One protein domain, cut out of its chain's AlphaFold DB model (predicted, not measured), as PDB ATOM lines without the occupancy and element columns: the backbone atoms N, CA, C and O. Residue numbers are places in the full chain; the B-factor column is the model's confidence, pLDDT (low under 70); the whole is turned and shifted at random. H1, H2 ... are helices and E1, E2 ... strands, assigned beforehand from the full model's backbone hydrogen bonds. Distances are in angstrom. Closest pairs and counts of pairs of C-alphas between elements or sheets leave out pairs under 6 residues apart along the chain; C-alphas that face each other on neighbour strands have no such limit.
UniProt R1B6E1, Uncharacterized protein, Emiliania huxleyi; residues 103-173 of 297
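AT A GLANCE: This is residues 103 to 173 of the 297 residues of an uncharacterized protein of Emiliania huxleyi (UniProt R1B6E1). A long, thin shape is made of a two-stranded hairpin, E1 and E2, and one long helix, H2, set nearly end to end with a wide bend where they meet; the short helix H1 packs on the first turn of H2 at that junction. Most of H2, residues 152 to 173, sticks out free at one end, and the loop between E1 and E2 makes the other end. The printed part has 71 residues, with two named helices and two named strands in the order H1, E1, E2, H2; the sheet, in the order E1 - E2, is antiparallel, and the class is mixed, helices and strands. The whole is extended, with a radius of gyration of the C-alphas of 21.7 A, and its C-alphas span 72 by 29 by 20 A, a rod.

IN THESE COORDINATES: The printed part begins at Phe 103, before H1; H1 holds residues 107 to 116, begins with C-alpha 107 at (-31.974, 22.535, 27.976) and is 14.5 A long from first to last C-alpha. E1, residues 119 to 125, covers 19.9 A and ends with C-alpha 125 at (-12.779, 10.699, -0.454). E2, residues 137 to 144, covers 21.5 A. H2, residues 146 to 173, is the longest helix, 40.3 A from first to last C-alpha, and ends with C-alpha 173 at (-26.297, 59.596, 32.967).

HOW THE PARTS SIT: E1 and E2 form a hairpin, antiparallel at 158 degrees between their directions. The C-alphas of Glu 122 and Ile 141 face each other at 4.5 A, and N 121 and O 142, as well as N 139 and O 123, are within hydrogen-bond range at 2.8 A. H1 and H2 touch, H2 with residues 146 to 147 alone; their closest C-alphas are those of Ala 115 and Ala 147, 5.0 A apart. They run opposite ways at a steep tilt of 48 degrees. The closest C-alphas of E1 and H2 are those of Leu 119 and Leu 146, 6.8 A apart. H1 and E2 are apart. In H1 and H2 every O i to N i+4 pair is within hydrogen-bond range.

THE WHOLE: The two C-alphas farthest apart are those of Tyr 133 and Ala 173, at 72.2 A. Residues 103 to 109, of which 107 to 109 belong to H1, also stand free. Without the free stretches the body has 42 residues and spans 45 by 14 by 12 A. The printed part has no cut. The link from E1 to E2, 11 residues, is long; those from H1 to E1 and from E2 to H2 are tight. The mean pLDDT of the printed part is 83.7, and residues 127 to 132, in the long link, are under 70.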
ATOM      1  N   PHE A 103     -35.071  21.047  16.991       79.94
ATOM      2  CA  PHE A 103     -35.505  19.984  17.892       79.94
ATOM      3  C   PHE A 103     -36.108  20.576  19.165       79.94
ATOM      4  O   PHE A 103     -35.896  21.741  19.499       79.94
ATOM      5  N   VAL A 104     -36.888  19.762  19.876       84.38
ATOM      6  CA  VAL A 104     -37.501  20.125  21.157       84.38
ATOM      7  C   VAL A 104     -36.904  19.224  22.222       84.38
ATOM      8  O   VAL A 104     -37.024  18.005  22.144       84.38
ATOM      9  N   CYS A 105     -36.253  19.821  23.213       82.56
ATOM     10  CA  CYS A 105     -35.665  19.103  24.336       82.56
ATOM     11  C   CYS A 105     -35.609  20.010  25.571       82.56
ATOM     12  O   CYS A 105     -35.746  21.233  25.466       82.56
ATOM     13  N   ALA A 106     -35.400  19.412  26.744       82.56
ATOM     14  CA  ALA A 106     -35.064  20.177  27.937       82.56
ATOM     15  C   ALA A 106     -33.610  20.688  27.824       82.56
ATOM     16  O   ALA A 106     -32.732  19.879  27.520       82.56
ATOM     17  N   PRO A 107     -33.323  21.974  28.114       78.38
ATOM     18  CA  PRO A 107     -31.974  22.535  27.976       78.38
ATOM     19  C   PRO A 107     -30.891  21.760  28.736       78.38
ATOM     20  O   PRO A 107     -29.824  21.514  28.189       78.38
ATOM     21  N   ALA A 108     -31.185  21.312  29.962       78.81
ATOM     22  CA  ALA A 108     -30.246  20.523  30.761       78.81
ATOM     23  C   ALA A 108     -29.906  19.179  30.096       78.81
ATOM     24  O   ALA A 108     -28.739  18.840  29.967       78.81
ATOM     25  N   ALA A 109     -30.915  18.469  29.583       80.75
ATOM     26  CA  ALA A 109     -30.706  17.190  28.910       80.75
ATOM     27  C   ALA A 109     -29.866  17.341  27.627       80.75
ATOM     28  O   ALA A 109     -29.047  16.477  27.317       80.75
ATOM     29  N   LEU A 110     -30.043  18.447  26.892       81.25
ATOM     30  CA  LEU A 110     -29.209  18.761  25.731       81.25
ATOM     31  C   LEU A 110     -27.759  19.009  26.133       81.25
ATOM     32  O   LEU A 110     -26.869  18.417  25.538       81.25
ATOM     33  N   LEU A 111     -27.526  19.866  27.127       78.81
ATOM     34  CA  LEU A 111     -26.177  20.184  27.594       78.81
ATOM     35  C   LEU A 111     -25.454  18.940  28.117       78.81
ATOM     36  O   LEU A 111     -24.306  18.727  27.744       78.81
ATOM     37  N   ASP A 112     -26.140  18.086  28.880       80.88
ATOM     38  CA  ASP A 112     -25.589  16.809  29.350       80.88
ATOM     39  C   ASP A 112     -25.191  15.903  28.172       80.88
ATOM     40  O   ASP A 112     -24.124  15.295  28.175       80.88
ATOM     41  N   THR A 113     -26.014  15.856  27.119       81.31
ATOM     42  CA  THR A 113     -25.719  15.066  25.912       81.31
ATOM     43  C   THR A 113     -24.509  15.633  25.166       81.31
ATOM     44  O   THR A 113     -23.597  14.895  24.805       81.31
ATOM     45  N   LEU A 114     -24.465  16.953  24.975       80.31
ATOM     46  CA  LEU A 114     -23.386  17.644  24.265       80.31
ATOM     47  C   LEU A 114     -22.053  17.632  25.028       80.31
ATOM     48  O   LEU A 114     -21.002  17.717  24.399       80.31
ATOM     49  N   ALA A 115     -22.090  17.522  26.356       79.88
ATOM     50  CA  ALA A 115     -20.904  17.413  27.202       79.88
ATOM     51  C   ALA A 115     -20.292  16.004  27.202       79.88
ATOM     52  O   ALA A 115     -19.098  15.848  27.460       79.88
ATOM     53  N   HIS A 116     -21.094  14.972  26.929       79.94
ATOM     54  CA  HIS A 116     -20.632  13.583  26.911       79.94
ATOM     55  C   HIS A 116     -20.344  13.053  25.503       79.94
ATOM     56  O   HIS A 116     -19.512  12.154  25.356       79.94
ATOM     57  N   GLU A 117     -20.981  13.609  24.472       81.12
ATOM     58  CA  GLU A 117     -20.820  13.172  23.085       81.12
ATOM     59  C   GLU A 117     -20.283  14.309  22.199       81.12
ATOM     60  O   GLU A 117     -21.037  15.215  21.827       81.12
ATOM     61  N   PRO A 118     -18.994  14.276  21.802       80.62
ATOM     62  CA  PRO A 118     -18.470  15.252  20.861       80.62
ATOM     63  C   PRO A 118     -19.093  15.046  19.478       80.62
ATOM     64  O   PRO A 118     -19.332  13.921  19.025       80.62
ATOM     65  N   LEU A 119     -19.290  16.143  18.756       81.56
ATOM     66  CA  LEU A 119     -19.725  16.105  17.369       81.56
ATOM     67  C   LEU A 119     -18.607  15.520  16.496       81.56
ATOM     68  O   LEU A 119     -17.517  16.082  16.408       81.56
ATOM     69  N   LEU A 120     -18.890  14.404  15.826       82.31
ATOM     70  CA  LEU A 120     -17.952  13.749  14.916       82.31
ATOM     71  C   LEU A 120     -18.189  14.206  13.472       82.31
ATOM     72  O   LEU A 120     -19.285  14.083  12.928       82.31
ATOM     73  N   VAL A 121     -17.137  14.698  12.825       82.19
ATOM     74  CA  VAL A 121     -17.148  15.122  11.423       82.19
ATOM     75  C   VAL A 121     -16.226  14.210  10.630       82.19
ATOM     76  O   VAL A 121     -15.020  14.181  10.860       82.19
ATOM     77  N   GLU A 122     -16.792  13.460   9.691       82.12
ATOM     78  CA  GLU A 122     -16.057  12.496   8.876       82.12
ATOM     79  C   GLU A 122     -15.679  13.103   7.516       82.12
ATOM     80  O   GLU A 122     -16.519  13.657   6.801       82.12
ATOM     81  N   LEU A 123     -14.415  12.957   7.122       81.06
ATOM     82  CA  LEU A 123     -13.913  13.355   5.810       81.06
ATOM     83  C   LEU A 123     -13.812  12.128   4.906       81.06
ATOM     84  O   LEU A 123     -12.992  11.244   5.140       81.06
ATOM     85  N   TRP A 124     -14.609  12.104   3.842       80.44
ATOM     86  CA  TRP A 124     -14.644  11.011   2.871       80.44
ATOM     87  C   TRP A 124     -14.055  11.448   1.527       80.44
ATOM     88  O   TRP A 124     -14.350  12.538   1.038       80.44
ATOM     89  N   HIS A 125     -13.250  10.583   0.918       79.94
ATOM     90  CA  HIS A 125     -12.779  10.699  -0.454       79.94
ATOM     91  C   HIS A 125     -13.655   9.865  -1.382       79.94
ATOM     92  O   HIS A 125     -13.860   8.673  -1.155       79.94
ATOM     93  N   THR A 126     -14.135  10.497  -2.443       78.44
ATOM     94  CA  THR A 126     -14.961   9.869  -3.473       78.44
ATOM     95  C   THR A 126     -14.242  10.017  -4.810       78.44
ATOM     96  O   THR A 126     -14.173  11.127  -5.345       78.44
ATOM     97  N   ASP A 127     -13.703   8.932  -5.366       69.12
ATOM     98  CA  ASP A 127     -13.026   8.974  -6.666       69.12
ATOM     99  C   ASP A 127     -13.963   8.551  -7.802       69.12
ATOM    100  O   ASP A 127     -13.840   7.484  -8.396       69.12
ATOM    101  N   LYS A 128     -14.935   9.410  -8.107       66.94
ATOM    102  CA  LYS A 128     -15.897   9.157  -9.191       66.94
ATOM    103  C   LYS A 128     -15.330   9.421 -10.585       66.94
ATOM    104  O   LYS A 128     -15.994   9.109 -11.574       66.94
ATOM    105  N   HIS A 129     -14.149  10.033 -10.671       62.09
ATOM    106  CA  HIS A 129     -13.544  10.439 -11.935       62.09
ATOM    107  C   HIS A 129     -12.606   9.377 -12.507       62.09
ATOM    108  O   HIS A 129     -12.534   9.259 -13.730       62.09
ATOM    109  N   THR A 130     -11.937   8.595 -11.658       60.78
ATOM    110  CA  THR A 130     -10.971   7.581 -12.106       60.78
ATOM    111  C   THR A 130     -11.581   6.181 -12.182       60.78
ATOM    112  O   THR A 130     -11.250   5.428 -13.096       60.78
ATOM    113  N   ASP A 131     -12.522   5.841 -11.296       60.03
ATOM    114  CA  ASP A 131     -13.240   4.566 -11.347       60.03
ATOM    115  C   ASP A 131     -14.669   4.714 -10.804       60.03
ATOM    116  O   ASP A 131     -14.905   4.965  -9.624       60.03
ATOM    117  N   LYS A 132     -15.663   4.531 -11.680       63.31
ATOM    118  CA  LYS A 132     -17.089   4.690 -11.346       63.31
ATOM    119  C   LYS A 132     -17.567   3.695 -10.276       63.31
ATOM    120  O   LYS A 132     -18.641   3.895  -9.707       63.31
ATOM    121  N   TYR A 133     -16.798   2.637 -10.022       70.50
ATOM    122  CA  TYR A 133     -17.106   1.602  -9.038       70.50
ATOM    123  C   TYR A 133     -16.182   1.635  -7.815       70.50
ATOM    124  O   TYR A 133     -16.296   0.756  -6.958       70.50
ATOM    125  N   ALA A 134     -15.297   2.633  -7.702       73.12
ATOM    126  CA  ALA A 134     -14.486   2.805  -6.505       73.12
ATOM    127  C   ALA A 134     -15.382   3.067  -5.289       73.12
ATOM    128  O   ALA A 134     -16.279   3.913  -5.313       73.12
ATOM    129  N   ALA A 135     -15.131   2.317  -4.218       77.56
ATOM    130  CA  ALA A 135     -15.777   2.553  -2.941       77.56
ATOM    131  C   ALA A 135     -15.242   3.847  -2.315       77.56
ATOM    132  O   ALA A 135     -14.049   4.144  -2.392       77.56
ATOM    133  N   ASP A 136     -16.131   4.592  -1.663       79.81
ATOM    134  CA  ASP A 136     -15.754   5.792  -0.925       79.81
ATOM    135  C   ASP A 136     -14.788   5.427   0.215       79.81
ATOM    136  O   ASP A 136     -15.015   4.467   0.954       79.81
ATOM    137  N   SER A 137     -13.718   6.206   0.374       82.50
ATOM    138  CA  SER A 137     -12.668   5.956   1.367       82.50
ATOM    139  C   SER A 137     -12.700   7.008   2.473       82.50
ATOM    140  O   SER A 137     -12.710   8.205   2.191       82.50
ATOM    141  N   LEU A 138     -12.722   6.589   3.739       82.06
ATOM    142  CA  LEU A 138     -12.660   7.504   4.881       82.06
ATOM    143  C   LEU A 138     -11.219   8.001   5.063       82.06
ATOM    144  O   LEU A 138     -10.317   7.213   5.332       82.06
ATOM    145  N   LEU A 139     -11.011   9.313   4.946       82.94
ATOM    146  CA  LEU A 139      -9.704   9.952   5.119       82.94
ATOM    147  C   LEU A 139      -9.413  10.329   6.574       82.94
ATOM    148  O   LEU A 139      -8.254  10.332   6.979       82.94
ATOM    149  N   GLY A 140     -10.438  10.678   7.358       82.75
ATOM    150  CA  GLY A 140     -10.244  11.082   8.750       82.75
ATOM    151  C   GLY A 140     -11.523  11.499   9.464       82.75
ATOM    152  O   GLY A 140     -12.570  11.670   8.842       82.75
ATOM    153  N   ILE A 141     -11.418  11.666  10.783       84.81
ATOM    154  CA  ILE A 141     -12.507  12.103  11.661       84.81
ATOM    155  C   ILE A 141     -12.002  13.271  12.511       84.81
ATOM    156  O   ILE A 141     -10.917  13.188  13.084       84.81
ATOM    157  N   ALA A 142     -12.787  14.341  12.596       84.69
ATOM    158  CA  ALA A 142     -12.578  15.447  13.522       84.69
ATOM    159  C   ALA A 142     -13.650  15.428  14.616       84.69
ATOM    160  O   ALA A 142     -14.816  15.146  14.341       84.69
ATOM    161  N   THR A 143     -13.256  15.737  15.847       84.62
ATOM    162  CA  THR A 143     -14.160  15.851  16.996       84.62
ATOM    163  C   THR A 143     -14.336  17.319  17.365       84.62
ATOM    164  O   THR A 143     -13.344  18.036  17.494       84.62
ATOM    165  N   VAL A 144     -15.576  17.760  17.551       85.25
ATOM    166  CA  VAL A 144     -15.919  19.112  18.001       85.25
ATOM    167  C   VAL A 144     -16.632  19.011  19.346       85.25
ATOM    168  O   VAL A 144     -17.688  18.387  19.437       85.25
ATOM    169  N   ASP A 145     -16.061  19.623  20.382       85.81
ATOM    170  CA  ASP A 145     -16.709  19.749  21.688       85.81
ATOM    171  C   ASP A 145     -17.764  20.865  21.622       85.81
ATOM    172  O   ASP A 145     -17.457  22.054  21.511       85.81
ATOM    173  N   LEU A 146     -19.038  20.467  21.618       81.62
ATOM    174  CA  LEU A 146     -20.154  21.406  21.540       81.62
ATOM    175  C   LEU A 146     -20.431  22.082  22.888       81.62
ATOM    176  O   LEU A 146     -20.960  23.194  22.891       81.62
ATOM    177  N   ALA A 147     -20.064  21.461  24.011       81.50
ATOM    178  CA  ALA A 147     -20.241  22.052  25.332       81.50
ATOM    179  C   ALA A 147     -19.274  23.223  25.549       81.50
ATOM    180  O   ALA A 147     -19.697  24.287  26.007       81.50
ATOM    181  N   GLU A 148     -18.009  23.071  25.142       85.19
ATOM    182  CA  GLU A 148     -17.024  24.161  25.169       85.19
ATOM    183  C   GLU A 148     -17.485  25.347  24.302       85.19
ATOM    184  O   GLU A 148     -17.503  26.496  24.752       85.19
ATOM    185  N   LEU A 149     -17.961  25.066  23.085       84.31
ATOM    186  CA  LEU A 149     -18.409  26.092  22.142       84.31
ATOM    187  C   LEU A 149     -19.653  26.858  22.630       84.31
ATOM    188  O   LEU A 149     -19.738  28.076  22.447       84.31
ATOM    189  N   ILE A 150     -20.608  26.167  23.263       83.56
ATOM    190  CA  ILE A 150     -21.787  26.804  23.869       83.56
ATOM    191  C   ILE A 150     -21.369  27.668  25.062       83.56
ATOM    192  O   ILE A 150     -21.783  28.826  25.134       83.56
ATOM    193  N   GLY A 151     -20.507  27.159  25.947       83.44
ATOM    194  CA  GLY A 151     -20.020  27.912  27.106       83.44
ATOM    195  C   GLY A 151     -19.290  29.198  26.709       83.44
ATOM    196  O   GLY A 151     -19.530  30.266  27.279       83.44
ATOM    197  N   GLU A 152     -18.452  29.139  25.671       88.25
ATOM    198  CA  GLU A 152     -17.821  30.333  25.110       88.25
ATOM    199  C   GLU A 152     -18.826  31.327  24.521       88.25
ATOM    200  O   GLU A 152     -18.661  32.543  24.670       88.25
ATOM    201  N   TRP A 153     -19.837  30.834  23.802       85.31
ATOM    202  CA  TRP A 153     -20.845  31.683  23.177       85.31
ATOM    203  C   TRP A 153     -21.685  32.411  24.229       85.31
ATOM    204  O   TRP A 153     -21.851  33.627  24.130       85.31
ATOM    205  N   GLU A 154     -22.126  31.710  25.273       86.56
ATOM    206  CA  GLU A 154     -22.854  32.302  26.398       86.56
ATOM    207  C   GLU A 154     -22.009  33.349  27.131       86.56
ATOM    208  O   GLU A 154     -22.504  34.431  27.454       86.56
ATOM    209  N   ALA A 155     -20.717  33.082  27.344       87.75
ATOM    210  CA  ALA A 155     -19.806  34.046  27.957       87.75
ATOM    211  C   ALA A 155     -19.649  35.316  27.104       87.75
ATOM    212  O   ALA A 155     -19.742  36.432  27.627       87.75
ATOM    213  N   LYS A 156     -19.461  35.160  25.785       91.06
ATOM    214  CA  LYS A 156     -19.368  36.276  24.827       91.06
ATOM    215  C   LYS A 156     -20.672  37.070  24.767       91.06
ATOM    216  O   LYS A 156     -20.639  38.300  24.717       91.06
ATOM    217  N   GLU A 157     -21.816  36.398  24.798       88.50
ATOM    218  CA  GLU A 157     -23.121  37.055  24.761       88.50
ATOM    219  C   GLU A 157     -23.416  37.798  26.073       88.50
ATOM    220  O   GLU A 157     -23.809  38.966  26.049       88.50
ATOM    221  N   ALA A 158     -23.087  37.206  27.223       92.00
ATOM    222  CA  ALA A 158     -23.170  37.876  28.518       92.00
ATOM    223  C   ALA A 158     -22.247  39.105  28.593       92.00
ATOM    224  O   ALA A 158     -22.606  40.135  29.173       92.00
ATOM    225  N   GLU A 159     -21.048  39.040  28.009       94.25
ATOM    226  CA  GLU A 159     -20.150  40.190  27.929       94.25
ATOM    227  C   GLU A 159     -20.729  41.313  27.059       94.25
ATOM    228  O   GLU A 159     -20.710  42.478  27.476       94.25
ATOM    229  N   ARG A 160     -21.299  40.977  25.895       94.75
ATOM    230  CA  ARG A 160     -21.991  41.933  25.016       94.75
ATOM    231  C   ARG A 160     -23.168  42.591  25.716       94.75
ATOM    232  O   ARG A 160     -23.309  43.814  25.651       94.75
ATOM    233  N   GLU A 161     -23.976  41.817  26.434       95.25
ATOM    234  CA  GLU A 161     -25.104  42.350  27.191       95.25
ATOM    235  C   GLU A 161     -24.630  43.301  28.297       95.25
ATOM    236  O   GLU A 161     -25.151  44.413  28.431       95.25
ATOM    237  N   ARG A 162     -23.580  42.930  29.041       96.31
ATOM    238  CA  ARG A 162     -22.962  43.804  30.052       96.31
ATOM    239  C   ARG A 162     -22.391  45.075  29.430       96.31
ATOM    240  O   ARG A 162     -22.558  46.153  30.001       96.31
ATOM    241  N   ALA A 163     -21.729  44.982  28.279       95.56
ATOM    242  CA  ALA A 163     -21.205  46.138  27.557       95.56
ATOM    243  C   ALA A 163     -22.336  47.073  27.104       95.56
ATOM    244  O   ALA A 163     -22.278  48.275  27.366       95.56
ATOM    245  N   SER A 164     -23.406  46.514  26.538       96.06
ATOM    246  CA  SER A 164     -24.607  47.258  26.155       96.06
ATOM    247  C   SER A 164     -25.272  47.919  27.368       96.06
ATOM    248  O   SER A 164     -25.623  49.098  27.330       96.06
ATOM    249  N   ALA A 165     -25.378  47.210  28.494       95.94
ATOM    250  CA  ALA A 165     -25.919  47.756  29.734       95.94
ATOM    251  C   ALA A 165     -25.060  48.905  30.286       95.94
ATOM    252  O   ALA A 165     -25.611  49.919  30.721       95.94
ATOM    253  N   ARG A 166     -23.724  48.791  30.236       97.00
ATOM    254  CA  ARG A 166     -22.804  49.883  30.599       97.00
ATOM    255  C   ARG A 166     -23.005  51.100  29.703       97.00
ATOM    256  O   ARG A 166     -23.143  52.205  30.219       97.00
ATOM    257  N   GLN A 167     -23.094  50.898  28.389       96.94
ATOM    258  CA  GLN A 167     -23.334  51.980  27.436       96.94
ATOM    259  C   GLN A 167     -24.677  52.673  27.695       96.94
ATOM    260  O   GLN A 167     -24.723  53.898  27.773       96.94
ATOM    261  N   ARG A 168     -25.760  51.910  27.906       97.38
ATOM    262  CA  ARG A 168     -27.083  52.464  28.237       97.38
ATOM    263  C   ARG A 168     -27.060  53.292  29.520       97.38
ATOM    264  O   ARG A 168     -27.639  54.371  29.552       97.38
ATOM    265  N   ARG A 169     -26.365  52.823  30.562       97.19
ATOM    266  CA  ARG A 169     -26.195  53.586  31.810       97.19
ATOM    267  C   ARG A 169     -25.403  54.875  31.586       97.19
ATOM    268  O   ARG A 169     -25.800  55.909  32.109       97.19
ATOM    269  N   GLY A 170     -24.330  54.819  30.796       97.81
ATOM    270  CA  GLY A 170     -23.541  56.001  30.437       97.81
ATOM    271  C   GLY A 170     -24.363  57.046  29.681       97.81
ATOM    272  O   GLY A 170     -24.345  58.218  30.043       97.81
ATOM    273  N   LEU A 171     -25.147  56.614  28.689       97.75
ATOM    274  CA  LEU A 171     -26.051  57.492  27.942       97.75
ATOM    275  C   LEU A 171     -27.132  58.098  28.843       97.75
ATOM    276  O   LEU A 171     -27.337  59.305  28.807       97.75
ATOM    277  N   ALA A 172     -27.767  57.299  29.704       97.69
ATOM    278  CA  ALA A 172     -28.776  57.797  30.636       97.69
ATOM    279  C   ALA A 172     -28.208  58.833  31.625       97.69
ATOM    280  O   ALA A 172     -28.869  59.828  31.924       97.69
ATOM    281  N   ALA A 173     -26.979  58.630  32.111       97.81
ATOM    282  CA  ALA A 173     -26.297  59.596  32.967       97.81
ATOM    283  C   ALA A 173     -25.992  60.908  32.219       97.81
ATOM    284  O   ALA A 173     -26.277  61.986  32.739       97.81
TER     285      ALA A 173